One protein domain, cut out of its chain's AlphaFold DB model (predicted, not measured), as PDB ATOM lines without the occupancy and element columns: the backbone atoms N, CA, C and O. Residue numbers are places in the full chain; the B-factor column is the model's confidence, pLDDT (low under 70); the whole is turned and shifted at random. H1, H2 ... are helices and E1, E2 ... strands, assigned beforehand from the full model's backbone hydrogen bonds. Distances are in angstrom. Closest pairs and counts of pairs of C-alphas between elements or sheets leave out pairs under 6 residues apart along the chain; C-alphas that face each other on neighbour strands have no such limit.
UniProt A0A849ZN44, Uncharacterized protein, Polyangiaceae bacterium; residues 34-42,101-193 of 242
ATOM      1  N   THR A  34      10.571  18.143  22.909       94.69
ATOM      2  CA  THR A  34       9.183  18.532  23.149       94.69
ATOM      3  C   THR A  34       8.308  18.216  21.948       94.69
ATOM      4  O   THR A  34       8.755  18.185  20.796       94.69
ATOM      5  N   GLU A  35       7.039  17.957  22.234       94.81
ATOM      6  CA  GLU A  35       5.978  17.859  21.242       94.81
ATOM      7  C   GLU A  35       4.739  18.620  21.712       94.81
ATOM      8  O   GLU A  35       4.550  18.869  22.901       94.81
ATOM      9  N   ARG A  36       3.917  19.037  20.753       95.50
ATOM     10  CA  ARG A  36       2.608  19.638  20.986       95.50
ATOM     11  C   ARG A  36       1.555  18.582  20.671       95.50
ATOM     12  O   ARG A  36       1.587  17.987  19.591       95.50
ATOM     13  N   ARG A  37       0.653  18.338  21.618       94.88
ATOM     14  CA  ARG A  37      -0.497  17.439  21.485       94.88
ATOM     15  C   ARG A  37      -1.741  18.268  21.184       94.88
ATOM     16  O   ARG A  37      -2.082  19.173  21.941       94.88
ATOM     17  N   PHE A  38      -2.393  17.964  20.069       94.00
ATOM     18  CA  PHE A  38      -3.549  18.683  19.548       94.00
ATOM     19  C   PHE A  38      -4.784  17.796  19.634       94.00
ATOM     20  O   PHE A  38      -4.942  16.855  18.850       94.00
ATOM     21  N   ALA A  39      -5.668  18.119  20.575       89.62
ATOM     22  CA  ALA A  39      -6.996  17.526  20.615       89.62
ATOM     23  C   ALA A  39      -7.808  17.976  19.384       89.62
ATOM     24  O   ALA A  39      -7.607  19.095  18.893       89.62
ATOM     25  N   PRO A  40      -8.711  17.130  18.861       87.12
ATOM     26  CA  PRO A  40      -9.616  17.541  17.795       87.12
ATOM     27  C   PRO A  40     -10.478  18.705  18.278       87.12
ATOM     28  O   PRO A  40     -10.978  18.694  19.408       87.12
ATOM     29  N   LYS A  41     -10.669  19.721  17.429       82.56
ATOM     30  CA  LYS A  41     -11.654  20.761  17.742       82.56
ATOM     31  C   LYS A  41     -13.030  20.113  17.803       82.56
ATOM     32  O   LYS A  41     -13.349  19.253  16.984       82.56
ATOM     33  N   ALA A  42     -13.834  20.525  18.786       66.31
ATOM     34  CA  ALA A  42     -15.187  20.020  18.959       66.31
ATOM     35  C   ALA A  42     -15.951  20.163  17.638       66.31
ATOM     36  O   ALA A  42     -16.227  21.271  17.177       66.31
ATOM     37  N   PRO A 101      -8.786  11.089  15.915       89.06
ATOM     38  CA  PRO A 101      -7.669  10.814  16.805       89.06
ATOM     39  C   PRO A 101      -6.900  12.090  17.152       89.06
ATOM     40  O   PRO A 101      -6.747  12.990  16.331       89.06
ATOM     41  N   THR A 102      -6.342  12.142  18.357       92.31
ATOM     42  CA  THR A 102      -5.445  13.230  18.762       92.31
ATOM     43  C   THR A 102      -4.126  13.141  17.995       92.31
ATOM     44  O   THR A 102      -3.564  12.057  17.819       92.31
ATOM     45  N   VAL A 103      -3.592  14.289  17.571       95.12
ATOM     46  CA  VAL A 103      -2.344  14.367  16.797       95.12
ATOM     47  C   VAL A 103      -1.237  14.993  17.643       95.12
ATOM     48  O   VAL A 103      -1.446  15.994  18.327       95.12
ATOM     49  N   ARG A 104      -0.035  14.422  17.586       96.00
ATOM     50  CA  ARG A 104       1.177  14.920  18.248       96.00
ATOM     51  C   ARG A 104       2.212  15.323  17.217       96.00
ATOM     52  O   ARG A 104       2.474  14.580  16.274       96.00
ATOM     53  N   ILE A 105       2.818  16.489  17.394       97.12
ATOM     54  CA  ILE A 105       3.795  17.033  16.447       97.12
ATOM     55  C   ILE A 105       4.931  17.673  17.237       97.12
ATOM     56  O   ILE A 105       4.691  18.501  18.114       97.12
ATOM     57  N   GLY A 106       6.181  17.332  16.927       95.62
ATOM     58  CA  GLY A 106       7.324  17.926  17.623       95.62
ATOM     59  C   GLY A 106       8.674  17.389  17.188       95.62
ATOM     60  O   GLY A 106       8.846  16.930  16.063       95.62
ATOM     61  N   ASP A 107       9.641  17.402  18.103       94.94
ATOM     62  CA  ASP A 107      11.010  16.927  17.858       94.94
ATOM     63  C   ASP A 107      11.087  15.446  17.446       94.94
ATOM     64  O   ASP A 107      12.089  15.005  16.880       94.94
ATOM     65  N   ALA A 108      10.066  14.649  17.766       93.75
ATOM     66  CA  ALA A 108       9.992  13.227  17.434       93.75
ATOM     67  C   ALA A 108       9.221  12.898  16.157       93.75
ATOM     68  O   ALA A 108       9.046  11.720  15.859       93.75
ATOM     69  N   GLY A 109       8.829  13.903  15.378       96.12
ATOM     70  CA  GLY A 109       8.046  13.700  14.164       96.12
ATOM     71  C   GLY A 109       6.567  13.952  14.394       96.12
ATOM     72  O   GLY A 109       6.189  14.778  15.231       96.12
ATOM     73  N   LEU A 110       5.758  13.219  13.638       97.25
ATOM     74  CA  LEU A 110       4.308  13.217  13.723       97.25
ATOM     75  C   LEU A 110       3.848  11.928  14.401       97.25
ATOM     76  O   LEU A 110       4.419  10.862  14.170       97.25
ATOM     77  N   ALA A 111       2.818  12.012  15.228       95.62
ATOM     78  CA  ALA A 111       2.205  10.851  15.842       95.62
ATOM     79  C   ALA A 111       0.684  10.986  15.916       95.62
ATOM     80  O   ALA A 111       0.158  12.086  16.075       95.62
ATOM     81  N   VAL A 112      -0.004   9.852  15.820       94.56
ATOM     82  CA  VAL A 112      -1.459   9.746  15.964       94.56
ATOM     83  C   VAL A 112      -1.755   8.864  17.170       94.56
ATOM     84  O   VAL A 112      -1.257   7.741  17.259       94.56
ATOM     85  N   GLU A 113      -2.552   9.380  18.103       92.19
ATOM     86  CA  GLU A 113      -3.086   8.610  19.227       92.19
ATOM     87  C   GLU A 113      -4.347   7.870  18.773       92.19
ATOM     88  O   GLU A 113      -5.389   8.486  18.530       92.19
ATOM     89  N   ARG A 114      -4.268   6.542  18.663       84.50
ATOM     90  CA  ARG A 114      -5.434   5.682  18.438       84.50
ATOM     91  C   ARG A 114      -5.818   5.009  19.755       84.50
ATOM     92  O   ARG A 114      -5.129   4.108  20.226       84.50
ATOM     93  N   GLY A 115      -6.935   5.432  20.343       75.88
ATOM     94  CA  GLY A 115      -7.365   4.934  21.653       75.88
ATOM     95  C   GLY A 115      -6.431   5.373  22.789       75.88
ATOM     96  O   GLY A 115      -5.706   6.353  22.658       75.88
ATOM     97  N   GLU A 116      -6.459   4.658  23.913       70.88
ATOM     98  CA  GLU A 116      -5.786   5.101  25.148       70.88
ATOM     99  C   GLU A 116      -4.272   4.826  25.191       70.88
ATOM    100  O   GLU A 116      -3.572   5.455  25.980       70.88
ATOM    101  N   ALA A 117      -3.740   3.924  24.356       73.25
ATOM    102  CA  ALA A 117      -2.355   3.455  24.506       73.25
ATOM    103  C   ALA A 117      -1.548   3.302  23.206       73.25
ATOM    104  O   ALA A 117      -0.342   3.061  23.269       73.25
ATOM    105  N   ILE A 118      -2.165   3.428  22.027       84.56
ATOM    106  CA  ILE A 118      -1.467   3.172  20.761       84.56
ATOM    107  C   ILE A 118      -1.060   4.505  20.138       84.56
ATOM    108  O   ILE A 118      -1.900   5.277  19.677       84.56
ATOM    109  N   ILE A 119       0.248   4.764  20.121       91.38
ATOM    110  CA  ILE A 119       0.840   5.934  19.469       91.38
ATOM    111  C   ILE A 119       1.575   5.463  18.217       91.38
ATOM    112  O   ILE A 119       2.672   4.908  18.292       91.38
ATOM    113  N   GLU A 120       0.984   5.715  17.055       92.88
ATOM    114  CA  GLU A 120       1.637   5.470  15.769       92.88
ATOM    115  C   GLU A 120       2.505   6.677  15.420       92.88
ATOM    116  O   GLU A 120       1.983   7.777  15.251       92.88
ATOM    117  N   ARG A 121       3.828   6.490  15.329       94.06
ATOM    118  CA  ARG A 121       4.790   7.582  15.111       94.06
ATOM    119  C   ARG A 121       5.526   7.453  13.780       94.06
ATOM    120  O   ARG A 121       6.099   6.404  13.480       94.06
ATOM    121  N   LEU A 122       5.568   8.564  13.052       96.88
ATOM    122  CA  LEU A 122       6.353   8.791  11.845       96.88
ATOM    123  C   LEU A 122       7.414   9.860  12.143       96.88
ATOM    124  O   LEU A 122       7.096  11.037  12.333       96.88
ATOM    125  N   GLY A 123       8.681   9.448  12.225       96.50
ATOM    126  CA  GLY A 123       9.794  10.372  12.453       96.50
ATOM    127  C   GLY A 123       9.993  11.313  11.263       96.50
ATOM    128  O   GLY A 123       9.766  10.921  10.125       96.50
ATOM    129  N   TRP A 124      10.476  12.541  11.478       97.56
ATOM    130  CA  TRP A 124      10.719  13.474  10.361       97.56
ATOM    131  C   TRP A 124      11.671  12.903   9.305       97.56
ATOM    132  O   TRP A 124      11.476  13.117   8.116       97.56
ATOM    133  N   HIS A 125      12.689  12.158   9.730       96.38
ATOM    134  CA  HIS A 125      13.622  11.485   8.830       96.38
ATOM    135  C   HIS A 125      13.007  10.314   8.046       96.38
ATOM    136  O   HIS A 125      13.565   9.939   7.016       96.38
ATOM    137  N   GLU A 126      11.877   9.769   8.505       97.00
ATOM    138  CA  GLU A 126      11.128   8.692   7.846       97.00
ATOM    139  C   GLU A 126      10.113   9.222   6.824       97.00
ATOM    140  O   GLU A 126       9.589   8.435   6.052       97.00
ATOM    141  N   VAL A 127       9.796  10.524   6.821       97.69
ATOM    142  CA  VAL A 127       8.830  11.109   5.875       97.69
ATOM    143  C   VAL A 127       9.434  11.114   4.478       97.69
ATOM    144  O   VAL A 127      10.446  11.772   4.274       97.69
ATOM    145  N   ASP A 128       8.791  10.467   3.514       95.81
ATOM    146  CA  ASP A 128       9.216  10.432   2.113       95.81
ATOM    147  C   ASP A 128       8.458  11.462   1.265       95.81
ATOM    148  O   ASP A 128       9.049  12.111   0.403       95.81
ATOM    149  N   ALA A 129       7.160  11.645   1.530       95.12
ATOM    150  CA  ALA A 129       6.315  12.568   0.780       95.12
ATOM    151  C   ALA A 129       5.223  13.205   1.646       95.12
ATOM    152  O   ALA A 129       4.650  12.559   2.534       95.12
ATOM    153  N   VAL A 130       4.894  14.454   1.308       96.62
ATOM    154  CA  VAL A 130       3.756  15.205   1.846       96.62
ATOM    155  C   VAL A 130       2.785  15.515   0.713       96.62
ATOM    156  O   VAL A 130       3.192  16.013  -0.335       96.62
ATOM    157  N   ARG A 131       1.507  15.199   0.923       95.75
ATOM    158  CA  ARG A 131       0.423  15.455  -0.032       95.75
ATOM    159  C   ARG A 131      -0.690  16.232   0.640       95.75
ATOM    160  O   ARG A 131      -1.043  15.946   1.783       95.75
ATOM    161  N   HIS A 132      -1.285  17.162  -0.091       95.88
ATOM    162  CA  HIS A 132      -2.460  17.892   0.353       95.88
ATOM    163  C   HIS A 132      -3.556  17.775  -0.703       95.88
ATOM    164  O   HIS A 132      -3.388  18.208  -1.840       95.88
ATOM    165  N   ALA A 133      -4.679  17.168  -0.328       93.25
ATOM    166  CA  ALA A 133      -5.836  17.037  -1.203       93.25
ATOM    167  C   ALA A 133      -7.123  17.046  -0.379       93.25
ATOM    168  O   ALA A 133      -7.175  16.476   0.710       93.25
ATOM    169  N   SER A 134      -8.168  17.693  -0.902       90.88
ATOM    170  CA  SER A 134      -9.517  17.681  -0.313       90.88
ATOM    171  C   SER A 134      -9.566  18.068   1.176       90.88
ATOM    172  O   SER A 134     -10.356  17.517   1.938       90.88
ATOM    173  N   GLY A 135      -8.713  19.004   1.607       91.56
ATOM    174  CA  GLY A 135      -8.647  19.451   3.003       91.56
ATOM    175  C   GLY A 135      -7.988  18.455   3.964       91.56
ATOM    176  O   GLY A 135      -8.121  18.605   5.180       91.56
ATOM    177  N   VAL A 136      -7.282  17.447   3.444       94.06
ATOM    178  CA  VAL A 136      -6.514  16.471   4.225       94.06
ATOM    179  C   VAL A 136      -5.036  16.603   3.882       94.06
ATOM    180  O   VAL A 136      -4.639  16.534   2.717       94.06
ATOM    181  N   LEU A 137      -4.218  16.780   4.916       96.00
ATOM    182  CA  LEU A 137      -2.764  16.792   4.827       96.00
ATOM    183  C   LEU A 137      -2.226  15.408   5.194       96.00
ATOM    184  O   LEU A 137      -2.499  14.902   6.281       96.00
ATOM    185  N   VAL A 138      -1.468  14.790   4.294       96.62
ATOM    186  CA  VAL A 138      -0.976  13.417   4.437       96.62
ATOM    187  C   VAL A 138       0.545  13.404   4.410       96.62
ATOM    188  O   VAL A 138       1.156  13.786   3.415       96.62
ATOM    189  N   PHE A 139       1.147  12.907   5.488       97.50
ATOM    190  CA  PHE A 139       2.570  12.590   5.580       97.50
ATOM    191  C   PHE A 139       2.736  11.081   5.436       97.50
ATOM    192  O   PHE A 139       2.065  10.313   6.125       97.50
ATOM    193  N   SER A 140       3.628  10.646   4.553       96.75
ATOM    194  CA  SER A 140       3.859   9.223   4.293       96.75
ATOM    195  C   SER A 140       5.343   8.904   4.257       96.75
ATOM    196  O   SER A 140       6.132   9.727   3.793       96.75
ATOM    197  N   GLY A 141       5.708   7.717   4.735       96.44
ATOM    198  CA  GLY A 141       7.051   7.170   4.582       96.44
ATOM    199  C   GLY A 141       7.335   5.999   5.520       96.44
ATOM    200  O   GLY A 141       6.589   5.757   6.471       96.44
ATOM    201  N   ALA A 142       8.355   5.204   5.188       92.88
ATOM    202  CA  ALA A 142       8.703   3.965   5.902       92.88
ATOM    203  C   ALA A 142       7.501   3.014   6.161       92.88
ATOM    204  O   ALA A 142       7.406   2.379   7.211       92.88
ATOM    205  N   GLY A 143       6.549   2.946   5.221       93.31
ATOM    206  CA  GLY A 143       5.333   2.125   5.335       93.31
ATOM    207  C   GLY A 143       4.254   2.670   6.284       93.31
ATOM    208  O   GLY A 143       3.247   2.000   6.504       93.31
ATOM    209  N   LYS A 144       4.434   3.875   6.834       95.00
ATOM    210  CA  LYS A 144       3.484   4.539   7.736       95.00
ATOM    211  C   LYS A 144       2.843   5.743   7.050       95.00
ATOM    212  O   LYS A 144       3.438   6.375   6.175       95.00
ATOM    213  N   VAL A 145       1.633   6.082   7.486       94.88
ATOM    214  CA  VAL A 145       0.883   7.241   6.995       94.88
ATOM    215  C   VAL A 145       0.251   7.972   8.172       94.88
ATOM    216  O   VAL A 145      -0.419   7.359   9.001       94.88
ATOM    217  N   VAL A 146       0.442   9.289   8.221       96.06
ATOM    218  CA  VAL A 146      -0.223  10.192   9.162       96.06
ATOM    219  C   VAL A 146      -1.074  11.171   8.361       96.06
ATOM    220  O   VAL A 146      -0.547  11.977   7.597       96.06
ATOM    221  N   SER A 147      -2.392  11.095   8.533       94.81
ATOM    222  CA  SER A 147      -3.366  11.987   7.897       94.81
ATOM    223  C   SER A 147      -3.947  12.968   8.910       94.81
ATOM    224  O   SER A 147      -4.413  12.552   9.969       94.81
ATOM    225  N   ILE A 148      -3.966  14.253   8.564       94.94
ATOM    226  CA  ILE A 148      -4.516  15.336   9.379       94.94
ATOM    227  C   ILE A 148      -5.607  16.036   8.566       94.94
ATOM    228  O   ILE A 148      -5.319  16.693   7.563       94.94
ATOM    229  N   THR A 149      -6.861  15.918   8.995       92.88
ATOM    230  CA  THR A 149      -7.972  16.678   8.407       92.88
ATOM    231  C   THR A 149      -7.903  18.126   8.887       92.88
ATOM    232  O   THR A 149      -8.009  18.389  10.086       92.88
ATOM    233  N   ILE A 150      -7.772  19.088   7.972       92.50
ATOM    234  CA  ILE A 150      -7.626  20.516   8.312       92.50
ATOM    235  C   ILE A 150      -8.866  21.043   9.047       92.50
ATOM    236  O   ILE A 150      -8.740  21.863   9.949       92.50
ATOM    237  N   ALA A 151     -10.060  20.552   8.707       89.12
ATOM    238  CA  ALA A 151     -11.300  20.964   9.364       89.12
ATOM    239  C   ALA A 151     -11.362  20.548  10.847       89.12
ATOM    240  O   ALA A 151     -11.900  21.281  11.673       89.12
ATOM    241  N   GLU A 152     -10.799  19.386  11.188       89.50
ATOM    242  CA  GLU A 152     -10.844  18.819  12.543       89.50
ATOM    243  C   GLU A 152      -9.638  19.273  13.386       89.50
ATOM    244  O   GLU A 152      -9.753  19.478  14.596       89.50
ATOM    245  N   HIS A 153      -8.493  19.493  12.729       92.88
ATOM    246  CA  HIS A 153      -7.228  19.888  13.344       92.88
ATOM    247  C   HIS A 153      -6.516  21.019  12.577       92.88
ATOM    248  O   HIS A 153      -5.395  20.828  12.092       92.88
ATOM    249  N   PRO A 154      -7.104  22.223  12.487       92.75
ATOM    250  CA  PRO A 154      -6.498  23.320  11.731       92.75
ATOM    251  C   PRO A 154      -5.144  23.738  12.320       92.75
ATOM    252  O   PRO A 154      -4.169  23.894  11.589       92.75
ATOM    253  N   ASP A 155      -5.056  23.834  13.651       94.56
ATOM    254  CA  ASP A 155      -3.826  24.210  14.352       94.56
ATOM    255  C   ASP A 155      -2.743  23.125  14.236       94.56
ATOM    256  O   ASP A 155      -1.568  23.438  14.042       94.56
ATOM    257  N   ALA A 156      -3.124  21.843  14.289       95.44
ATOM    258  CA  ALA A 156      -2.164  20.756  14.110       95.44
ATOM    259  C   ALA A 156      -1.633  20.730  12.671       95.44
ATOM    260  O   ALA A 156      -0.430  20.603  12.473       95.44
ATOM    261  N   ALA A 157      -2.500  20.906  11.668       95.44
ATOM    262  CA  ALA A 157      -2.086  20.970  10.270       95.44
ATOM    263  C   ALA A 157      -1.110  22.134  10.029       95.44
ATOM    264  O   ALA A 157      -0.037  21.928   9.462       95.44
ATOM    265  N   ALA A 158      -1.427  23.329  10.536       95.00
ATOM    266  CA  ALA A 158      -0.551  24.492  10.426       95.00
ATOM    267  C   ALA A 158       0.808  24.266  11.100       95.00
ATOM    268  O   ALA A 158       1.857  24.533  10.510       95.00
ATOM    269  N   PHE A 159       0.806  23.718  12.318       95.62
ATOM    270  CA  PHE A 159       2.043  23.427  13.036       95.62
ATOM    271  C   PHE A 159       2.861  22.310  12.367       95.62
ATOM    272  O   PHE A 159       4.088  22.396  12.327       95.62
ATOM    273  N   ALA A 160       2.211  21.289  11.797       96.19
ATOM    274  CA  ALA A 160       2.869  20.221  11.044       96.19
ATOM    275  C   ALA A 160       3.582  20.766   9.805       96.19
ATOM    276  O   ALA A 160       4.744  20.432   9.577       96.19
ATOM    277  N   VAL A 161       2.920  21.640   9.042       95.69
ATOM    278  CA  VAL A 161       3.509  22.304   7.868       95.69
ATOM    279  C   VAL A 161       4.684  23.189   8.282       95.69
ATOM    280  O   VAL A 161       5.770  23.074   7.712       95.69
ATOM    281  N   GLN A 162       4.523  23.994   9.337       94.62
ATOM    282  CA  GLN A 162       5.594  24.841   9.868       94.62
ATOM    283  C   GLN A 162       6.829  24.020  10.283       94.62
ATOM    284  O   GLN A 162       7.954  24.339   9.893       94.62
ATOM    285  N   GLN A 163       6.634  22.949  11.062       95.25
ATOM    286  CA  GLN A 163       7.724  22.063  11.478       95.25
ATOM    287  C   GLN A 163       8.331  21.317  10.285       95.25
ATOM    288  O   GLN A 163       9.551  21.171  10.218       95.25
ATOM    289  N   GLY A 164       7.507  20.895   9.330       95.25
ATOM    290  CA  GLY A 164       7.942  20.236   8.106       95.25
ATOM    291  C   GLY A 164       8.878  21.116   7.275       95.25
ATOM    292  O   GLY A 164       9.997  20.697   6.981       95.25
ATOM    293  N   HIS A 165       8.503  22.369   6.999       94.81
ATOM    294  CA  HIS A 165       9.382  23.316   6.302       94.81
ATOM    295  C   HIS A 165      10.674  23.597   7.076       94.81
ATOM    296  O   HIS A 165      11.752  23.667   6.483       94.81
ATOM    297  N   ALA A 166      10.603  23.702   8.405       93.44
ATOM    298  CA  ALA A 166      11.791  23.917   9.222       93.44
ATOM    299  C   ALA A 166      12.744  22.706   9.199       93.44
ATOM    300  O   ALA A 166      13.967  22.878   9.191       93.44
ATOM    301  N   ARG A 167      12.216  21.477   9.179       94.94
ATOM    302  CA  ARG A 167      12.998  20.255   9.433       94.94
ATOM    303  C   ARG A 167      13.364  19.459   8.189       94.94
ATOM    304  O   ARG A 167      14.475  18.937   8.116       94.94
ATOM    305  N   ILE A 168      12.446  19.359   7.238       95.19
ATOM    306  CA  ILE A 168      12.557  18.539   6.026       95.19
ATOM    307  C   ILE A 168      12.088  19.312   4.780       95.19
ATOM    308  O   ILE A 168      11.269  18.800   4.019       95.19
ATOM    309  N   PRO A 169      12.615  20.525   4.515       93.88
ATOM    310  CA  PRO A 169      12.100  21.399   3.454       93.88
ATOM    311  C   PRO A 169      12.065  20.728   2.075       93.88
ATOM    312  O   PRO A 169      11.104  20.902   1.337       93.88
ATOM    313  N   ALA A 170      13.065  19.902   1.755       93.31
ATOM    314  CA  ALA A 170      13.155  19.199   0.475       93.31
ATOM    315  C   ALA A 170      12.059  18.135   0.256       93.31
ATOM    316  O   ALA A 170      11.868  17.691  -0.870       93.31
ATOM    317  N   ARG A 171      11.353  17.713   1.315       94.12
ATOM    318  CA  ARG A 171      10.321  16.660   1.266       94.12
ATOM    319  C   ARG A 171       8.899  17.208   1.403       94.12
ATOM    320  O   ARG A 171       7.947  16.434   1.432       94.12
ATOM    321  N   MET A 172       8.751  18.533   1.490       94.31
ATOM    322  CA  MET A 172       7.459  19.180   1.723       94.31
ATOM    323  C   MET A 172       6.542  19.228   0.500       94.31
ATOM    324  O   MET A 172       5.378  19.548   0.688       94.31
ATOM    325  N   GLY A 173       7.016  18.854  -0.695       88.50
ATOM    326  CA  GLY A 173       6.186  18.560  -1.874       88.50
ATOM    327  C   GLY A 173       4.980  19.490  -2.052       88.50
ATOM    328  O   GLY A 173       5.149  20.702  -2.154       88.50
ATOM    329  N   ASP A 174       3.781  18.899  -2.027       90.75
ATOM    330  CA  ASP A 174       2.492  19.574  -2.242       90.75
ATOM    331  C   ASP A 174       1.889  20.170  -0.955       90.75
ATOM    332  O   ASP A 174       0.678  20.386  -0.865       90.75
ATOM    333  N   ALA A 175       2.683  20.373   0.099       90.19
ATOM    334  CA  ALA A 175       2.183  21.002   1.314       90.19
ATOM    335  C   ALA A 175       1.644  22.414   1.013       90.19
ATOM    336  O   ALA A 175       2.218  23.134   0.195       90.19
ATOM    337  N   PRO A 176       0.556  22.842   1.676       88.94
ATOM    338  CA  PRO A 176       0.037  24.189   1.488       88.94
ATOM    339  C   PRO A 176       1.086  25.223   1.914       88.94
ATOM    340  O   PRO A 176       1.628  25.131   3.013       88.94
ATOM    341  N   GLU A 177       1.338  26.226   1.067       80.94
ATOM    342  CA  GLU A 177       2.372  27.249   1.305       80.94
ATOM    343  C   GLU A 177       2.136  28.058   2.584       80.94
ATOM    344  O   GLU A 177       3.080  28.483   3.250       80.94
ATOM    345  N   SER A 178       0.871  28.275   2.942       77.62
ATOM    346  CA  SER A 178       0.521  28.898   4.208       77.62
ATOM    347  C   SER A 178      -0.812  28.379   4.728       77.62
ATOM    348  O   SER A 178      -1.811  28.286   4.014       77.62
ATOM    349  N   LEU A 179      -0.810  28.032   6.009       86.19
ATOM    350  CA  LEU A 179      -2.003  27.841   6.816       86.19
ATOM    351  C   LEU A 179      -1.999  28.925   7.898       86.19
ATOM    352  O   LEU A 179      -0.917  29.388   8.280       86.19
ATOM    353  N   PRO A 180      -3.171  29.337   8.415       85.31
ATOM    354  CA  PRO A 180      -3.229  30.214   9.576       85.31
ATOM    355  C   PRO A 180      -2.363  29.638  10.698       85.31
ATOM    356  O   PRO A 180      -2.476  28.456  11.013       85.31
ATOM    357  N   GLY A 181      -1.471  30.457  11.257       83.56
ATOM    358  CA  GLY A 181      -0.541  30.001  12.286       83.56
ATOM    359  C   GLY A 181      -1.279  29.364  13.472       83.56
ATOM    360  O   GLY A 181      -2.371  29.820  13.823       83.56
ATOM    361  N   PRO A 182      -0.704  28.325  14.098       84.81
ATOM    362  CA  PRO A 182      -1.360  27.635  15.197       84.81
ATOM    363  C   PRO A 182      -1.523  28.569  16.393       84.81
ATOM    364  O   PRO A 182      -0.564  29.235  16.799       84.81
ATOM    365  N   SER A 183      -2.705  28.567  17.005       85.19
ATOM    366  CA  SER A 183      -2.916  29.289  18.259       85.19
ATOM    367  C   SER A 183      -1.964  28.763  19.352       85.19
ATOM    368  O   SER A 183      -1.702  27.551  19.431       85.19
ATOM    369  N   PRO A 184      -1.409  29.639  20.212       78.06
ATOM    370  CA  PRO A 184      -0.543  29.217  21.311       78.06
ATOM    371  C   PRO A 184      -1.265  28.290  22.303       78.06
ATOM    372  O   PRO A 184      -0.650  27.363  22.821       78.06
ATOM    373  N   GLU A 185      -2.573  28.471  22.490       84.19
ATOM    374  CA  GLU A 185      -3.394  27.711  23.444       84.19
ATOM    375  C   GLU A 185      -4.022  26.442  22.843       84.19
ATOM    376  O   GLU A 185      -4.598  25.632  23.562       84.19
ATOM    377  N   ALA A 186      -3.899  26.219  21.528       84.81
ATOM    378  CA  ALA A 186      -4.542  25.093  20.840       84.81
ATOM    379  C   ALA A 186      -3.876  23.724  21.087       84.81
ATOM    380  O   ALA A 186      -4.231  22.738  20.440       84.81
ATOM    381  N   SER A 187      -2.888  23.650  21.979       90.31
ATOM    382  CA  SER A 187      -2.121  22.431  22.207       90.31
ATOM    383  C   SER A 187      -1.619  22.301  23.635       90.31
ATOM    384  O   SER A 187      -1.178  23.279  24.238       90.31
ATOM    385  N   GLU A 188      -1.496  21.065  24.083       92.25
ATOM    386  CA  GLU A 188      -0.755  20.709  25.283       92.25
ATOM    387  C   GLU A 188       0.732  20.505  24.945       92.25
ATOM    388  O   GLU A 188       1.077  19.796  23.997       92.25
ATOM    389  N   HIS A 189       1.629  21.133  25.707       93.62
ATOM    390  CA  HIS A 189       3.070  20.928  25.568       93.62
ATOM    391  C   HIS A 189       3.511  19.701  26.364       93.62
ATOM    392  O   HIS A 189       3.391  19.667  27.585       93.62
ATOM    393  N   ILE A 190       4.092  18.726  25.673       93.81
ATOM    394  CA  ILE A 190       4.570  17.478  26.260       93.81
ATOM    395  C   ILE A 190       6.091  17.442  26.172       93.81
ATOM    396  O   ILE A 190       6.680  17.651  25.108       93.81
ATOM    397  N   THR A 191       6.734  17.160  27.304       94.50
ATOM    398  CA  THR A 191       8.157  16.811  27.321       94.50
ATOM    399  C   THR A 191       8.282  15.323  27.053       94.50
ATOM    400  O   THR A 191       7.663  14.510  27.734       94.50
ATOM    401  N   LEU A 192       9.072  14.979  26.045       92.56
ATOM    402  CA  LEU A 192       9.297  13.600  25.657       92.56
ATOM    403  C   LEU A 192      10.348  12.948  26.544       92.56
ATOM    404  O   LEU A 192      11.354  13.565  26.907       92.56
ATOM    405  N   GLU A 193      10.137  11.667  26.813       90.88
ATOM    406  CA  GLU A 193      11.176  10.821  27.371       90.88
ATOM    407  C   GLU A 193      12.345  10.673  26.383       90.88
ATOM    408  O   GLU A 193      12.158  10.759  25.158       90.88
TER     409      GLU A 193
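AT A GLANCE: This is residues 34 to 42 and 101 to 193 of the 242 residues of an uncharacterized protein of Polyangiaceae bacterium (UniProt A0A849ZN44). A curled five-stranded sheet, E4 E3 E2 E1 E8, and a smaller three-stranded sheet, E5 E6 E7, are partly face to face as a loose sandwich with crossed strands. The sheets come nearest where E3 and E4 meet E7, and the single helix H1 fills the space between E2 and E6, with one face of each sheet toward it; residues 168 to 187 run round the outside from H1 to E8. The printed part has 102 residues with eight named strands and one named helix, in the order E1 E2 E3 E4 E5 E6 E7 H1 E8; both sheets are antiparallel and the class is mixed, helices and strands. The whole is compact, with a radius of gyration of the C-alphas of 12.3 A, and rounded, spanning 31 by 28 by 23 A.

IN THESE COORDINATES: In the larger sheet, E4 is residues 118 to 122, E3 109 to 114 (16.3 A), E2 102 to 106, E1 34 to 38 and E8 188 to 192. E1 begins at C-alpha 34, (9.183, 18.532, 23.149), and E8 ends at C-alpha 192, (9.297, 13.600, 25.657). In the smaller sheet, E5 is residues 129 to 133, E6 136 to 141 (16.5 A) and E7 144 to 149 (16.7 A). H1, residues 154 to 167, measures 19.9 A and begins at C-alpha 154, (-6.498, 23.320, 11.731).

HOW THE PARTS SIT: The larger sheet is strongly twisted, with edge strands E4 and E8. E2, E3 and E4 form a meander, each strand the antiparallel neighbour of the one before; N 111 and O 104 are 2.8 A apart, N 112 and O 120 2.9 A. E1 is antiparallel to E2, with N 36 and O 105 at 2.8 A, and to E8, with N 35 and O 190 at 2.9 A. E5, E6 and E7 form the second meander, with N 131 and O 138 at 2.9 A and N 139 and O 146 at 2.9 A. Between the sheets of the sandwich, strands stand at 51 degrees; the closest C-alphas of E3 and E7 are those of Val 112 and Val 146, 6.9 A. H1 is on both sheets, making two layers, helix on one face, with each. Its height over the larger sheet is 8.9 A; it lies over E2 and runs along the strands, at 24 degrees to E2 on the local plane. The closest C-alphas of H1 and E2 are those of Ala 160 and Ile 105, 6.3 A. Its height over the smaller sheet is 10.6 A; the closest C-alphas of H1 and E7 are those of Ala 157 and Ile 148, 6.2 A. Every O i to N i+4 pair in H1 is within hydrogen-bond range.

THE WHOLE: The C-alphas farthest apart, of Ser 134 and Glu 193, are 35.2 A apart. Residues 43 to 100 are not printed; C-alphas 42 and 101 are 12.1 A apart across the cut. The link from H1 to E8, 20 residues, is long. Mean pLDDT of the printed part is 91.8; residue 42 is under 70.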